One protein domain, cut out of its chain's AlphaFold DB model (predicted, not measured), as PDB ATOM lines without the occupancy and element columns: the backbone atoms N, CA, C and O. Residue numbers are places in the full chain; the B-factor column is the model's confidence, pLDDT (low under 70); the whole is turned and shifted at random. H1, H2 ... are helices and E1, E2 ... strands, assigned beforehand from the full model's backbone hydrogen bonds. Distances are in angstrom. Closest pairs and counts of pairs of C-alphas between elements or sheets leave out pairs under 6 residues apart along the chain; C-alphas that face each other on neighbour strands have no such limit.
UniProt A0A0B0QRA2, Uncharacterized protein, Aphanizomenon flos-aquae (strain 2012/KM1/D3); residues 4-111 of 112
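What this domain is: This is residues 4 to 111 of the 112 residues of an uncharacterized protein of Aphanizomenon flos-aquae (strain 2012/KM1/D3) (UniProt A0A0B0QRA2). A small sheet of three short parallel strands lies between two helices, the long H4 along one face and the shorter H3 on the opposite face, over one edge. H1 crosses H4 at a steep angle and only grazes the sheet, while the long loops 30 to 45 and 61 to 71 reach toward opposite ends of the longest axis. The printed part has 108 residues, with four named helices and three named strands in the order H1 E1 H2 H3 E2 H4 E3; the sheet runs E2 E1 E3, and the class is mixed, helices and strands. The whole is compact, with a radius of gyration of the C-alphas of 13.2 A, and spans 39 by 32 by 24 A.

How they stand to each other: The inner strand E1, residues 26 to 29, is parallel to the edge strand E2, residues 72 to 75, at 26 degrees, with N 27 and O 72 2.9 A apart, within hydrogen-bond range. On its other side E1 is parallel to the edge strand E3, residues 107 to 110, at 20 degrees, with N 28 and O 108 2.8 A apart. H4, residues 79 to 95, lies over E1 and E3 at a height over the sheet of 10.0 A, along the strands; its closest C-alpha pair with E1 is Leu 28 and Val 82, 6.0 A. H3, residues 53 to 60, is on the opposite face over E2, at a height of 8.8 A and along the strands, with the C-alphas of Ala 55 and Phe 73 closest at 6.1 A. These are three layers, helices on both faces of a sheet. E1, H2, H3 and E2 form a strand-helix-strand unit, two parallel neighbour strands with helices between, where H2 is residues 46 to 49; E2, H4 and E3 form a split one, with E1 between its strands. Both crossovers are right-handed. H1, residues 4 to 16, touches H4 at a steep tilt of 60 degrees, the same way; their closest C-alphas, of Cys 12 and Leu 89, are 5.9 A apart. H2 is only just not on the sheet, with 4 pairs of C-alphas within 10 A. Every O i to N i+4 pair is within hydrogen-bond range in H1, H3 and H4; H2 is too short for one.

Where its parts are: H4 is 24.6 A long, from C-alpha 79 at (30.601, 41.842, -35.510). H1 is 18.4 A long and begins at (42.394, 43.626, -27.248). H3 measures 10.2 A and H2 4.9 A. E1, E2 and E3 measure 9.8, 10.3 and 10.4 A; E3 ends at C-alpha 110, (25.397, 35.011, -35.681).

The domain as a whole: The C-alphas farthest apart, of Glu 41 and Thr 65, are 40.8 A apart. The printed part has no cut. The links E1 to H2, H3 to E2 and H4 to E3 are long. Mean pLDDT of the printed part is 79.5; residues 32 to 56 and 98 to 99 are under 70.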
ATOM      1  N   TYR A   4      43.471  44.330 -26.556       85.56
ATOM      2  CA  TYR A   4      42.394  43.626 -27.248       85.56
ATOM      3  C   TYR A   4      42.690  42.128 -27.405       85.56
ATOM      4  O   TYR A   4      41.895  41.292 -26.988       85.56
ATOM      5  N   GLN A   5      43.873  41.780 -27.916       87.69
ATOM      6  CA  GLN A   5      44.301  40.392 -28.099       87.69
ATOM      7  C   GLN A   5      44.328  39.618 -26.777       87.69
ATOM      8  O   GLN A   5      43.975  38.442 -26.753       87.69
ATOM      9  N   LYS A   6      44.715  40.264 -25.667       87.81
ATOM     10  CA  LYS A   6      44.663  39.643 -24.331       87.81
ATOM     11  C   LYS A   6      43.227  39.309 -23.916       87.81
ATOM     12  O   LYS A   6      42.980  38.194 -23.469       87.81
ATOM     13  N   LYS A   7      42.288  40.243 -24.110       86.94
ATOM     14  CA  LYS A   7      40.860  40.038 -23.810       86.94
ATOM     15  C   LYS A   7      40.233  38.966 -24.696       86.94
ATOM     16  O   LYS A   7      39.485  38.136 -24.192       86.94
ATOM     17  N   LEU A   8      40.574  38.953 -25.984       89.94
ATOM     18  CA  LEU A   8      40.139  37.922 -26.926       89.94
ATOM     19  C   LEU A   8      40.628  36.537 -26.502       89.94
ATOM     20  O   LEU A   8      39.835  35.603 -26.435       89.94
ATOM     21  N   MET A   9      41.911  36.420 -26.158       90.25
ATOM     22  CA  MET A   9      42.491  35.160 -25.701       90.25
ATOM     23  C   MET A   9      41.833  34.671 -24.408       90.25
ATOM     24  O   MET A   9      41.462  33.505 -24.307       90.25
ATOM     25  N   GLN A  10      41.638  35.567 -23.435       88.50
ATOM     26  CA  GLN A  10      40.945  35.237 -22.192       88.50
ATOM     27  C   GLN A  10      39.528  34.722 -22.467       88.50
ATOM     28  O   GLN A  10      39.163  33.656 -21.977       88.50
ATOM     29  N   HIS A  11      38.774  35.436 -23.306       89.00
ATOM     30  CA  HIS A  11      37.419  35.050 -23.678       89.00
ATOM     31  C   HIS A  11      37.371  33.663 -24.332       89.00
ATOM     32  O   HIS A  11      36.545  32.832 -23.958       89.00
ATOM     33  N   CYS A  12      38.290  33.387 -25.261       91.12
ATOM     34  CA  CYS A  12      38.386  32.081 -25.908       91.12
ATOM     35  C   CYS A  12      38.703  30.974 -24.896       91.12
ATOM     36  O   CYS A  12      38.029  29.946 -24.887       91.12
ATOM     37  N   ASN A  13      39.666  31.196 -24.000       89.00
ATOM     38  CA  ASN A  13      40.053  30.214 -22.985       89.00
ATOM     39  C   ASN A  13      38.902  29.861 -22.037       89.00
ATOM     40  O   ASN A  13      38.735  28.701 -21.668       89.00
ATOM     41  N   GLU A  14      38.073  30.831 -21.659       87.00
ATOM     42  CA  GLU A  14      36.921  30.558 -20.795       87.00
ATOM     43  C   GLU A  14      35.791  29.838 -21.530       87.00
ATOM     44  O   GLU A  14      35.110  29.015 -20.919       87.00
ATOM     45  N   ILE A  15      35.599  30.092 -22.830       89.50
ATOM     46  CA  ILE A  15      34.679  29.296 -23.656       89.50
ATOM     47  C   ILE A  15      35.183  27.850 -23.737       89.50
ATOM     48  O   ILE A  15      34.426  26.931 -23.424       89.50
ATOM     49  N   LEU A  16      36.454  27.648 -24.104       89.44
ATOM     50  CA  LEU A  16      37.065  26.321 -24.270       89.44
ATOM     51  C   LEU A  16      37.073  25.520 -22.964       89.44
ATOM     52  O   LEU A  16      36.793  24.322 -22.978       89.44
ATOM     53  N   GLY A  17      37.332  26.189 -21.838       86.44
ATOM     54  CA  GLY A  17      37.340  25.594 -20.504       86.44
ATOM     55  C   GLY A  17      35.953  25.371 -19.892       86.44
ATOM     56  O   GLY A  17      35.859  24.811 -18.799       86.44
ATOM     57  N   ASN A  18      34.863  25.790 -20.546       86.38
ATOM     58  CA  ASN A  18      33.519  25.659 -19.990       86.38
ATOM     59  C   ASN A  18      32.980  24.222 -20.158       86.38
ATOM     60  O   ASN A  18      32.603  23.825 -21.258       86.38
ATOM     61  N   PRO A  19      32.804  23.436 -19.084       86.25
ATOM     62  CA  PRO A  19      32.329  22.057 -19.215       86.25
ATOM     63  C   PRO A  19      30.893  21.960 -19.758       86.25
ATOM     64  O   PRO A  19      30.499  20.914 -20.272       86.25
ATOM     65  N   ASN A  20      30.099  23.040 -19.686       84.38
ATOM     66  CA  ASN A  20      28.727  23.046 -20.199       84.38
ATOM     67  C   ASN A  20      28.661  22.995 -21.726       84.38
ATOM     68  O   ASN A  20      27.644  22.549 -22.252       84.38
ATOM     69  N   ILE A  21      29.712  23.420 -22.439       88.94
ATOM     70  CA  ILE A  21      29.715  23.373 -23.909       88.94
ATOM     71  C   ILE A  21      29.996  21.969 -24.452       88.94
ATOM     72  O   ILE A  21      29.810  21.723 -25.643       88.94
ATOM     73  N   ARG A  22      30.380  21.019 -23.585       88.12
ATOM     74  CA  ARG A  22      30.725  19.656 -23.986       88.12
ATOM     75  C   ARG A  22      29.587  19.011 -24.769       88.12
ATOM     76  O   ARG A  22      28.493  18.791 -24.250       88.12
ATOM     77  N   GLN A  23      29.884  18.682 -26.024       82.44
ATOM     78  CA  GLN A  23      28.950  18.120 -27.002       82.44
ATOM     79  C   GLN A  23      27.713  18.978 -27.300       82.44
ATOM     80  O   GLN A  23      26.844  18.471 -28.003       82.44
ATOM     81  N   ARG A  24      27.610  20.227 -26.832       88.06
ATOM     82  CA  ARG A  24      26.465  21.113 -27.096       88.06
ATOM     83  C   ARG A  24      26.703  21.993 -28.316       88.06
ATOM     84  O   ARG A  24      27.814  22.096 -28.820       88.06
ATOM     85  N   ILE A  25      25.628  22.617 -28.793       90.94
ATOM     86  CA  ILE A  25      25.720  23.716 -29.757       90.94
ATOM     87  C   ILE A  25      26.268  24.940 -29.022       90.94
ATOM     88  O   ILE A  25      25.740  25.301 -27.968       90.94
ATOM     89  N   VAL A  26      27.294  25.569 -29.586       91.94
ATOM     90  CA  VAL A  26      27.852  26.838 -29.115       91.94
ATOM     91  C   VAL A  26      27.520  27.906 -30.142       91.94
ATOM     92  O   VAL A  26      27.804  27.737 -31.325       91.94
ATOM     93  N   VAL A  27      26.916  29.002 -29.693       91.06
ATOM     94  CA  VAL A  27      26.553  30.125 -30.555       91.06
ATOM     95  C   VAL A  27      27.238  31.389 -30.053       91.06
ATOM     96  O   VAL A  27      26.990  31.843 -28.936       91.06
ATOM     97  N   LEU A  28      28.090  31.961 -30.896       91.75
ATOM     98  CA  LEU A  28      28.675  33.281 -30.705       91.75
ATOM     99  C   LEU A  28      27.707  34.322 -31.262       91.75
ATOM    100  O   LEU A  28      27.266  34.212 -32.410       91.75
ATOM    101  N   CYS A  29      27.373  35.325 -30.463       86.88
ATOM    102  CA  CYS A  29      26.413  36.349 -30.846       86.88
ATOM    103  C   CYS A  29      26.902  37.756 -30.514       86.88
ATOM    104  O   CYS A  29      27.687  37.983 -29.591       86.88
ATOM    105  N   GLU A  30      26.413  38.731 -31.274       84.31
ATOM    106  CA  GLU A  30      26.524  40.133 -30.881       84.31
ATOM    107  C   GLU A  30      25.757  40.387 -29.584       84.31
ATOM    108  O   GLU A  30      24.716  39.773 -29.337       84.31
ATOM    109  N   GLY A  31      26.255  41.317 -28.775       72.88
ATOM    110  CA  GLY A  31      25.577  41.711 -27.553       72.88
ATOM    111  C   GLY A  31      26.500  42.328 -26.519       72.88
ATOM    112  O   GLY A  31      27.720  42.113 -26.509       72.88
ATOM    113  N   GLN A  32      25.907  43.105 -25.618       65.00
ATOM    114  CA  GLN A  32      26.658  43.710 -24.522       65.00
ATOM    115  C   GLN A  32      27.100  42.661 -23.493       65.00
ATOM    116  O   GLN A  32      26.470  41.619 -23.308       65.00
ATOM    117  N   GLY A  33      28.216  42.954 -22.819       59.22
ATOM    118  CA  GLY A  33      28.719  42.127 -21.723       59.22
ATOM    119  C   GLY A  33      29.623  40.957 -22.086       59.22
ATOM    120  O   GLY A  33      29.666  39.993 -21.339       59.22
ATOM    121  N   SER A  34      30.362  41.034 -23.191       61.91
ATOM    122  CA  SER A  34      31.558  40.213 -23.398       61.91
ATOM    123  C   SER A  34      32.737  40.721 -22.549       61.91
ATOM    124  O   SER A  34      32.776  41.894 -22.173       61.91
ATOM    125  N   ILE A  35      33.758  39.888 -22.324       63.03
ATOM    126  CA  ILE A  35      35.047  40.349 -21.760       63.03
ATOM    127  C   ILE A  35      35.698  41.414 -22.629       63.03
ATOM    128  O   ILE A  35      36.387  42.298 -22.123       63.03
ATOM    129  N   LEU A  36      35.429  41.368 -23.933       62.28
ATOM    130  CA  LEU A  36      35.908  42.361 -24.887       62.28
ATOM    131  C   LEU A  36      35.407  43.778 -24.539       62.28
ATOM    132  O   LEU A  36      36.058  44.750 -24.906       62.28
ATOM    133  N   ASN A  37      34.303  43.895 -23.785       61.22
ATOM    134  CA  ASN A  37      33.723  45.162 -23.331       61.22
ATOM    135  C   ASN A  37      34.187  45.633 -21.944       61.22
ATOM    136  O   ASN A  37      33.835  46.743 -21.545       61.22
ATOM    137  N   LEU A  38      34.907  44.815 -21.172       61.72
ATOM    138  CA  LEU A  38      35.284  45.175 -19.802       61.72
ATOM    139  C   LEU A  38      36.507  46.095 -19.797       61.72
ATOM    140  O   LEU A  38      37.437  45.904 -20.582       61.72
ATOM    141  N   SER A  39      36.534  47.088 -18.905       54.22
ATOM    142  CA  SER A  39      37.768  47.810 -18.577       54.22
ATOM    143  C   SER A  39      38.750  46.860 -17.882       54.22
ATOM    144  O   SER A  39      38.335  45.871 -17.270       54.22
ATOM    145  N   ASP A  40      40.052  47.146 -17.987       54.00
ATOM    146  CA  ASP A  40      41.149  46.248 -17.576       54.00
ATOM    147  C   ASP A  40      41.118  45.833 -16.087       54.00
ATOM    148  O   ASP A  40      41.797  44.890 -15.698       54.00
ATOM    149  N   GLU A  41      40.294  46.487 -15.265       48.47
ATOM    150  CA  GLU A  41      40.161  46.258 -13.820       48.47
ATOM    151  C   GLU A  41      38.989  45.333 -13.428       48.47
ATOM    152  O   GLU A  41      38.780  45.065 -12.245       48.47
ATOM    153  N   THR A  42      38.198  44.829 -14.384       52.28
ATOM    154  CA  THR A  42      36.947  44.121 -14.054       52.28
ATOM    155  C   THR A  42      37.116  42.601 -14.030       52.28
ATOM    156  O   THR A  42      37.372  41.974 -15.057       52.28
ATOM    157  N   THR A  43      36.905  41.977 -12.868       48.34
ATOM    158  CA  THR A  43      36.830  40.512 -12.744       48.34
ATOM    159  C   THR A  43      35.552  39.990 -13.405       48.34
ATOM    160  O   THR A  43      34.445  40.437 -13.100       48.34
ATOM    161  N   VAL A  44      35.694  39.031 -14.317       53.97
ATOM    162  CA  VAL A  44      34.589  38.543 -15.152       53.97
ATOM    163  C   VAL A  44      33.758  37.517 -14.394       53.97
ATOM    164  O   VAL A  44      34.282  36.537 -13.875       53.97
ATOM    165  N   ASN A  45      32.439  37.709 -14.362       54.16
ATOM    166  CA  ASN A  45      31.505  36.706 -13.861       54.16
ATOM    167  C   ASN A  45      30.584  36.234 -14.994       54.16
ATOM    168  O   ASN A  45      29.530  36.823 -15.242       54.16
ATOM    169  N   TYR A  46      30.965  35.138 -15.652       56.00
ATOM    170  CA  TYR A  46      30.184  34.514 -16.729       56.00
ATOM    171  C   TYR A  46      28.765  34.114 -16.317       56.00
ATOM    172  O   TYR A  46      27.855  34.123 -17.145       56.00
ATOM    173  N   GLY A  47      28.535  33.813 -15.034       55.47
ATOM    174  CA  GLY A  47      27.197  33.522 -14.516       55.47
ATOM    175  C   GLY A  47      26.246  34.718 -14.618       55.47
ATOM    176  O   GLY A  47      25.050  34.532 -14.845       55.47
ATOM    177  N   LYS A  48      26.773  35.947 -14.515       54.03
ATOM    178  CA  LYS A  48      26.005  37.186 -14.720       54.03
ATOM    179  C   LYS A  48      25.821  37.518 -16.203       54.03
ATOM    180  O   LYS A  48      24.782  38.056 -16.566       54.03
ATOM    181  N   MET A  49      26.769  37.139 -17.066       55.91
ATOM    182  CA  MET A  49      26.670  37.362 -18.520       55.91
ATOM    183  C   MET A  49      25.515  36.581 -19.159       55.91
ATOM    184  O   MET A  49      24.835  37.104 -20.036       55.91
ATOM    185  N   LYS A  50      25.214  35.373 -18.656       54.53
ATOM    186  CA  LYS A  50      24.037  34.591 -19.086       54.53
ATOM    187  C   LYS A  50      22.691  35.283 -18.817       54.53
ATOM    188  O   LYS A  50      21.687  34.863 -19.376       54.53
ATOM    189  N   GLN A  51      22.660  36.304 -17.958       52.53
ATOM    190  CA  GLN A  51      21.451  37.059 -17.603       52.53
ATOM    191  C   GLN A  51      21.322  38.372 -18.392       52.53
ATOM    192  O   GLN A  51      20.416  39.160 -18.128       52.53
ATOM    193  N   MET A  52      22.236  38.645 -19.329       61.34
ATOM    194  CA  MET A  52      22.216  39.887 -20.099       61.34
ATOM    195  C   MET A  52      21.197  39.808 -21.244       61.34
ATOM    196  O   MET A  52      20.998  38.722 -21.796       61.34
ATOM    197  N   PRO A  53      20.555  40.936 -21.615       56.50
ATOM    198  CA  PRO A  53      19.354  40.939 -22.456       56.50
ATOM    199  C   PRO A  53      19.517  40.210 -23.793       56.50
ATOM    200  O   PRO A  53      18.592  39.537 -24.238       56.50
ATOM    201  N   ASP A  54      20.700  40.307 -24.402       60.41
ATOM    202  CA  ASP A  54      20.979  39.706 -25.707       60.41
ATOM    203  C   ASP A  54      21.130  38.180 -25.616       60.41
ATOM    204  O   ASP A  54      20.537  37.454 -26.409       60.41
ATOM    205  N   ALA A  55      21.833  37.664 -24.601       60.56
ATOM    206  CA  ALA A  55      21.935  36.221 -24.373       60.56
ATOM    207  C   ALA A  55      20.580  35.633 -23.938       60.56
ATOM    208  O   ALA A  55      20.184  34.557 -24.389       60.56
ATOM    209  N   ASP A  56      19.833  36.370 -23.112       65.38
ATOM    210  CA  ASP A  56      18.489  35.997 -22.667       65.38
ATOM    211  C   ASP A  56      17.480  35.965 -23.829       65.38
ATOM    212  O   ASP A  56      16.616  35.087 -23.870       65.38
ATOM    213  N   PHE A  57      17.618  36.850 -24.825       70.31
ATOM    214  CA  PHE A  57      16.826  36.790 -26.056       70.31
ATOM    215  C   PHE A  57      16.996  35.441 -26.762       70.31
ATOM    216  O   PHE A  57      16.005  34.753 -27.021       70.31
ATOM    217  N   TYR A  58      18.235  35.008 -27.009       72.62
ATOM    218  CA  TYR A  58      18.472  33.735 -27.692       72.62
ATOM    219  C   TYR A  58      18.064  32.523 -26.847       72.62
ATOM    220  O   TYR A  58      17.516  31.553 -27.378       72.62
ATOM    221  N   ILE A  59      18.245  32.588 -25.524       72.62
ATOM    222  CA  ILE A  59      17.766  31.549 -24.602       72.62
ATOM    223  C   ILE A  59      16.237  31.419 -24.675       72.62
ATOM    224  O   ILE A  59      15.717  30.300 -24.709       72.62
ATOM    225  N   LYS A  60      15.509  32.539 -24.752       80.12
ATOM    226  CA  LYS A  60      14.044  32.560 -24.921       80.12
ATOM    227  C   LYS A  60      13.585  31.999 -26.267       80.12
ATOM    228  O   LYS A  60      12.460  31.507 -26.354       80.12
ATOM    229  N   CYS A  61      14.439  32.026 -27.289       79.19
ATOM    230  CA  CYS A  61      14.167  31.405 -28.584       79.19
ATOM    231  C   CYS A  61      14.320  29.875 -28.579       79.19
ATOM    232  O   CYS A  61      13.886  29.229 -29.533       79.19
ATOM    233  N   ILE A  62      14.895  29.266 -27.532       82.25
ATOM    234  CA  ILE A  62      14.998  27.803 -27.448       82.25
ATOM    235  C   ILE A  62      13.588  27.201 -27.290       82.25
ATOM    236  O   ILE A  62      12.879  27.541 -26.335       82.25
ATOM    237  N   PRO A  63      13.174  26.251 -28.156       84.31
ATOM    238  CA  PRO A  63      11.897  25.566 -28.008       84.31
ATOM    239  C   PRO A  63      11.743  24.942 -26.619       84.31
ATOM    240  O   PRO A  63      12.617  24.220 -26.142       84.31
ATOM    241  N   LYS A  64      10.586  25.146 -25.975       83.56
ATOM    242  CA  LYS A  64      10.314  24.618 -24.621       83.56
ATOM    243  C   LYS A  64      10.417  23.089 -24.525       83.56
ATOM    244  O   LYS A  64      10.588  22.547 -23.436       83.56
ATOM    245  N   THR A  65      10.307  22.391 -25.654       85.00
ATOM    246  CA  THR A  65      10.445  20.933 -25.759       85.00
ATOM    247  C   THR A  65      11.895  20.454 -25.621       85.00
ATOM    248  O   THR A  65      12.113  19.291 -25.285       85.00
ATOM    249  N   TRP A  66      12.894  21.324 -25.812       83.56
ATOM    250  CA  TRP A  66      14.315  20.989 -25.683       83.56
ATOM    251  C   TRP A  66      14.744  21.029 -24.213       83.56
ATOM    252  O   TRP A  66      15.199  22.047 -23.688       83.56
ATOM    253  N   LYS A  67      14.554  19.905 -23.513       73.44
ATOM    254  CA  LYS A  67      14.783  19.814 -22.060       73.44
ATOM    255  C   LYS A  67      16.246  19.583 -21.669       73.44
ATOM    256  O   LYS A  67      16.676  20.114 -20.651       73.44
ATOM    257  N   THR A  68      17.000  18.824 -22.461       72.38
ATOM    258  CA  THR A  68      18.344  18.330 -22.092       72.38
ATOM    259  C   THR A  68      19.474  18.869 -22.965       72.38
ATOM    260  O   THR A  68      20.588  19.026 -22.475       72.38
ATOM    261  N   TYR A  69      19.202  19.192 -24.230       77.50
ATOM    262  CA  TYR A  69      20.213  19.641 -25.186       77.50
ATOM    263  C   TYR A  69      19.928  21.077 -25.627       77.50
ATOM    264  O   TYR A  69      19.265  21.320 -26.632       77.50
ATOM    265  N   LYS A  70      20.369  22.036 -24.812       85.00
ATOM    266  CA  LYS A  70      20.182  23.466 -25.070       85.00
ATOM    267  C   LYS A  70      21.484  24.076 -25.593       85.00
ATOM    268  O   LYS A  70      22.528  23.758 -25.025       85.00
ATOM    269  N   PRO A  71      21.444  24.925 -26.633       87.88
ATOM    270  CA  PRO A  71      22.615  25.687 -27.042       87.88
ATOM    271  C   PRO A  71      23.139  26.574 -25.906       87.88
ATOM    272  O   PRO A  71      22.359  27.071 -25.091       87.88
ATOM    273  N   GLU A  72      24.450  26.782 -25.880       87.88
ATOM    274  CA  GLU A  72      25.100  27.781 -25.036       87.88
ATOM    275  C   GLU A  72      25.427  29.012 -25.887       87.88
ATOM    276  O   GLU A  72      25.974  28.890 -26.984       87.88
ATOM    277  N   PHE A  73      25.091  30.192 -25.374       86.75
ATOM    278  CA  PHE A  73      25.274  31.465 -26.066       86.75
ATOM    279  C   PHE A  73      26.372  32.283 -25.392       86.75
ATOM    280  O   PHE A  73      26.387  32.403 -24.162       86.75
ATOM    281  N   PHE A  74      27.261  32.865 -26.193       87.00
ATOM    282  CA  PHE A  74      28.328  33.746 -25.726       87.00
ATOM    283  C   PHE A  74      28.289  35.066 -26.490       87.00
ATOM    284  O   PHE A  74      28.395  35.094 -27.715       87.00
ATOM    285  N   ASN A  75      28.162  36.166 -25.749       85.44
ATOM    286  CA  ASN A  75      28.217  37.503 -26.323       85.44
ATOM    287  C   ASN A  75      29.663  37.874 -26.651       85.44
ATOM    288  O   ASN A  75      30.538  37.762 -25.790       85.44
ATOM    289  N   CYS A  76      29.886  38.406 -27.851       86.88
ATOM    290  CA  CYS A  76      31.198  38.812 -28.350       86.88
ATOM    291  C   CYS A  76      31.236  40.301 -28.738       86.88
ATOM    292  O   CYS A  76      31.929  40.677 -29.677       86.88
ATOM    293  N   GLN A  77      30.516  41.165 -28.005       83.25
ATOM    294  CA  GLN A  77      30.404  42.613 -28.251       83.25
ATOM    295  C   GLN A  77      29.672  42.946 -29.557       83.25
ATOM    296  O   GLN A  77      28.490  43.276 -29.529       83.25
ATOM    297  N   GLY A  78      30.365  42.861 -30.685       84.12
ATOM    298  CA  GLY A  78      29.867  43.237 -32.005       84.12
ATOM    299  C   GLY A  78      30.486  42.359 -33.085       84.12
ATOM    300  O   GLY A  78      31.253  41.448 -32.777       84.12
ATOM    301  N   ARG A  79      30.185  42.655 -34.353       89.06
ATOM    302  CA  ARG A  79      30.601  41.842 -35.510       89.06
ATOM    303  C   ARG A  79      32.073  41.421 -35.476       89.06
ATOM    304  O   ARG A  79      32.366  40.238 -35.605       89.06
ATOM    305  N   THR A  80      32.992  42.363 -35.255       90.31
ATOM    306  CA  THR A  80      34.433  42.064 -35.186       90.31
ATOM    307  C   THR A  80      34.754  41.071 -34.078       90.31
ATOM    308  O   THR A  80      35.445  40.096 -34.323       90.31
ATOM    309  N   GLY A  81      34.200  41.254 -32.877       90.31
ATOM    310  CA  GLY A  81      34.450  40.331 -31.773       90.31
ATOM    311  C   GLY A  81      33.871  38.941 -32.023       90.31
ATOM    312  O   GLY A  81      34.510  37.962 -31.652       90.31
ATOM    313  N   VAL A  82      32.713  38.832 -32.684       91.69
ATOM    314  CA  VAL A  82      32.143  37.535 -33.096       91.69
ATOM    315  C   VAL A  82      33.082  36.819 -34.069       91.69
ATOM    316  O   VAL A  82      33.412  35.656 -33.849       91.69
ATOM    317  N   ILE A  83      33.531  37.517 -35.117       93.38
ATOM    318  CA  ILE A  83      34.424  36.969 -36.147       93.38
ATOM    319  C   ILE A  83      35.768  36.556 -35.537       93.38
ATOM    320  O   ILE A  83      36.205  35.420 -35.720       93.38
ATOM    321  N   ASP A  84      36.389  37.451 -34.770       94.62
ATOM    322  CA  ASP A  84      37.697  37.215 -34.162       94.62
ATOM    323  C   ASP A  84      37.637  36.059 -33.156       94.62
ATOM    324  O   ASP A  84      38.521  35.205 -33.145       94.62
ATOM    325  N   THR A  85      36.570  35.975 -32.350       94.50
ATOM    326  CA  THR A  85      36.369  34.860 -31.407       94.50
ATOM    327  C   THR A  85      36.162  33.544 -32.148       94.50
ATOM    328  O   THR A  85      36.745  32.537 -31.760       94.50
ATOM    329  N   TYR A  86      35.373  33.540 -33.227       95.56
ATOM    330  CA  TYR A  86      35.116  32.335 -34.013       95.56
ATOM    331  C   TYR A  86      36.413  31.738 -34.564       95.56
ATOM    332  O   TYR A  86      36.732  30.585 -34.279       95.56
ATOM    333  N   PHE A  87      37.193  32.536 -35.299       95.94
ATOM    334  CA  PHE A  87      38.440  32.050 -35.888       95.94
ATOM    335  C   PHE A  87      39.476  31.700 -34.826       95.94
ATOM    336  O   PHE A  87      40.159  30.685 -34.964       95.94
ATOM    337  N   LYS A  88      39.557  32.472 -33.734       95.00
ATOM    338  CA  LYS A  88      40.518  32.177 -32.671       95.00
ATOM    339  C   LYS A  88      40.187  30.887 -31.919       95.00
ATOM    340  O   LYS A  88      41.100  30.153 -31.555       95.00
ATOM    341  N   LEU A  89      38.908  30.576 -31.711       94.31
ATOM    342  CA  LEU A  89      38.493  29.297 -31.126       94.31
ATOM    343  C   LEU A  89      38.859  28.106 -32.014       94.31
ATOM    344  O   LEU A  89      39.268  27.077 -31.481       94.31
ATOM    345  N   LEU A  90      38.723  28.240 -33.337       94.00
ATOM    346  CA  LEU A  90      39.137  27.198 -34.278       94.00
ATOM    347  C   LEU A  90      40.654  26.991 -34.248       94.00
ATOM    348  O   LEU A  90      41.095  25.859 -34.084       94.00
ATOM    349  N   GLU A  91      41.430  28.075 -34.304       93.75
ATOM    350  CA  GLU A  91      42.897  28.036 -34.208       93.75
ATOM    351  C   GLU A  91      43.353  27.324 -32.923       93.75
ATOM    352  O   GLU A  91      44.116  26.365 -32.976       93.75
ATOM    353  N   LEU A  92      42.822  27.728 -31.762       91.00
ATOM    354  CA  LEU A  92      43.177  27.124 -30.471       91.00
ATOM    355  C   LEU A  92      42.746  25.652 -30.363       91.00
ATOM    356  O   LEU A  92      43.417  24.857 -29.709       91.00
ATOM    357  N   HIS A  93      41.624  25.274 -30.982       88.12
ATOM    358  CA  HIS A  93      41.177  23.883 -31.014       88.12
ATOM    359  C   HIS A  93      42.058  23.008 -31.921       88.12
ATOM    360  O   HIS A  93      42.272  21.839 -31.609       88.12
ATOM    361  N   GLU A  94      42.572  23.544 -33.029       88.06
ATOM    362  CA  GLU A  94      43.520  22.833 -33.897       88.06
ATOM    363  C   GLU A  94      44.874  22.614 -33.208       88.06
ATOM    364  O   GLU A  94      45.465  21.541 -33.351       88.06
ATOM    365  N   GLU A  95      45.337  23.592 -32.424       87.19
ATOM    366  CA  GLU A  95      46.579  23.500 -31.645       87.19
ATOM    367  C   GLU A  95      46.508  22.434 -30.537       87.19
ATOM    368  O   GLU A  95      47.476  21.696 -30.339       87.19
ATOM    369  N   ASP A  96      45.367  22.311 -29.844       77.94
ATOM    370  CA  ASP A  96      45.153  21.287 -28.813       77.94
ATOM    371  C   ASP A  96      43.702  20.775 -28.764       77.94
ATOM    372  O   ASP A  96      42.874  21.137 -27.920       77.94
ATOM    373  N   SER A  97      43.396  19.855 -29.679       70.94
ATOM    374  CA  SER A  97      42.067  19.237 -29.791       70.94
ATOM    375  C   SER A  97      41.666  18.358 -28.597       70.94
ATOM    376  O   SER A  97      40.494  17.992 -28.482       70.94
ATOM    377  N   ARG A  98      42.600  17.987 -27.704       67.06
ATOM    378  CA  ARG A  98      42.335  17.044 -26.597       67.06
ATOM    379  C   ARG A  98      41.871  17.732 -25.319       67.06
ATOM    380  O   ARG A  98      41.118  17.125 -24.560       67.06
ATOM    381  N   GLU A  99      42.265  18.985 -25.118       68.06
ATOM    382  CA  GLU A  99      41.945  19.773 -23.917       68.06
ATOM    383  C   GLU A  99      40.709  20.679 -24.092       68.06
ATOM    384  O   GLU A  99      40.282  21.371 -23.167       68.06
ATOM    385  N   SER A 100      40.086  20.666 -25.273       73.50
ATOM    386  CA  SER A 100      38.935  21.510 -25.597       73.50
ATOM    387  C   SER A 100      37.599  20.765 -25.471       73.50
ATOM    388  O   SER A 100      37.385  19.718 -26.080       73.50
ATOM    389  N   TYR A 101      36.637  21.336 -24.734       84.50
ATOM    390  CA  TYR A 101      35.250  20.836 -24.722       84.50
ATOM    391  C   TYR A 101      34.457  21.202 -25.988       84.50
ATOM    392  O   TYR A 101      33.321  20.739 -26.158       84.50
ATOM    393  N   LEU A 102      35.030  22.042 -26.854       89.25
ATOM    394  CA  LEU A 102      34.401  22.543 -28.067       89.25
ATOM    395  C   LEU A 102      34.373  21.470 -29.155       89.25
ATOM    396  O   LEU A 102      35.354  20.775 -29.398       89.25
ATOM    397  N   ASN A 103      33.242  21.375 -29.847       90.00
ATOM    398  CA  ASN A 103      33.136  20.647 -31.103       90.00
ATOM    399  C   ASN A 103      32.985  21.681 -32.238       90.00
ATOM    400  O   ASN A 103      31.955  22.364 -32.257       90.00
ATOM    401  N   PRO A 104      33.962  21.801 -33.159       91.19
ATOM    402  CA  PRO A 104      33.908  22.753 -34.271       91.19
ATOM    403  C   PRO A 104      32.657  22.628 -35.152       91.19
ATOM    404  O   PRO A 104      32.074  23.646 -35.514       91.19
ATOM    405  N   ASP A 105      32.156  21.410 -35.397       91.94
ATOM    406  CA  ASP A 105      30.934  21.167 -36.189       91.94
ATOM    407  C   ASP A 105      29.660  21.692 -35.505       91.94
ATOM    408  O   ASP A 105      28.575  21.725 -36.089       91.94
ATOM    409  N   LYS A 106      29.769  22.066 -34.225       92.38
ATOM    410  CA  LYS A 106      28.681  22.597 -33.399       92.38
ATOM    411  C   LYS A 106      28.914  24.050 -32.983       92.38
ATOM    412  O   LYS A 106      28.170  24.545 -32.131       92.38
ATOM    413  N   LEU A 107      29.916  24.717 -33.556       94.69
ATOM    414  CA  LEU A 107      30.199  26.130 -33.339       94.69
ATOM    415  C   LEU A 107      29.540  26.975 -34.433       94.69
ATOM    416  O   LEU A 107      29.832  26.828 -35.617       94.69
ATOM    417  N   PHE A 108      28.695  27.915 -34.023       92.94
ATOM    418  CA  PHE A 108      28.005  28.836 -34.919       92.94
ATOM    419  C   PHE A 108      28.267  30.281 -34.509       92.94
ATOM    420  O   PHE A 108      28.438  30.585 -33.331       92.94
ATOM    421  N   ALA A 109      28.248  31.178 -35.488       92.44
ATOM    422  CA  ALA A 109      28.362  32.612 -35.288       92.44
ATOM    423  C   ALA A 109      27.167  33.313 -35.938       92.44
ATOM    424  O   ALA A 109      26.855  33.063 -37.103       92.44
ATOM    425  N   ILE A 110      26.498  34.185 -35.186       85.44
ATOM    426  CA  ILE A 110      25.397  35.011 -35.681       85.44
ATOM    427  C   ILE A 110      25.801  36.471 -35.508       85.44
ATOM    428  O   ILE A 110      25.954  36.964 -34.390       85.44
ATOM    429  N   SER A 111      25.956  37.160 -36.632       79.88
ATOM    430  CA  SER A 111      26.262  38.584 -36.692       79.88
ATOM    431  C   SER A 111      25.419  39.229 -37.793       79.88
ATOM    432  O   SER A 111      25.198  38.613 -38.838       79.88
TER     433      SER A 111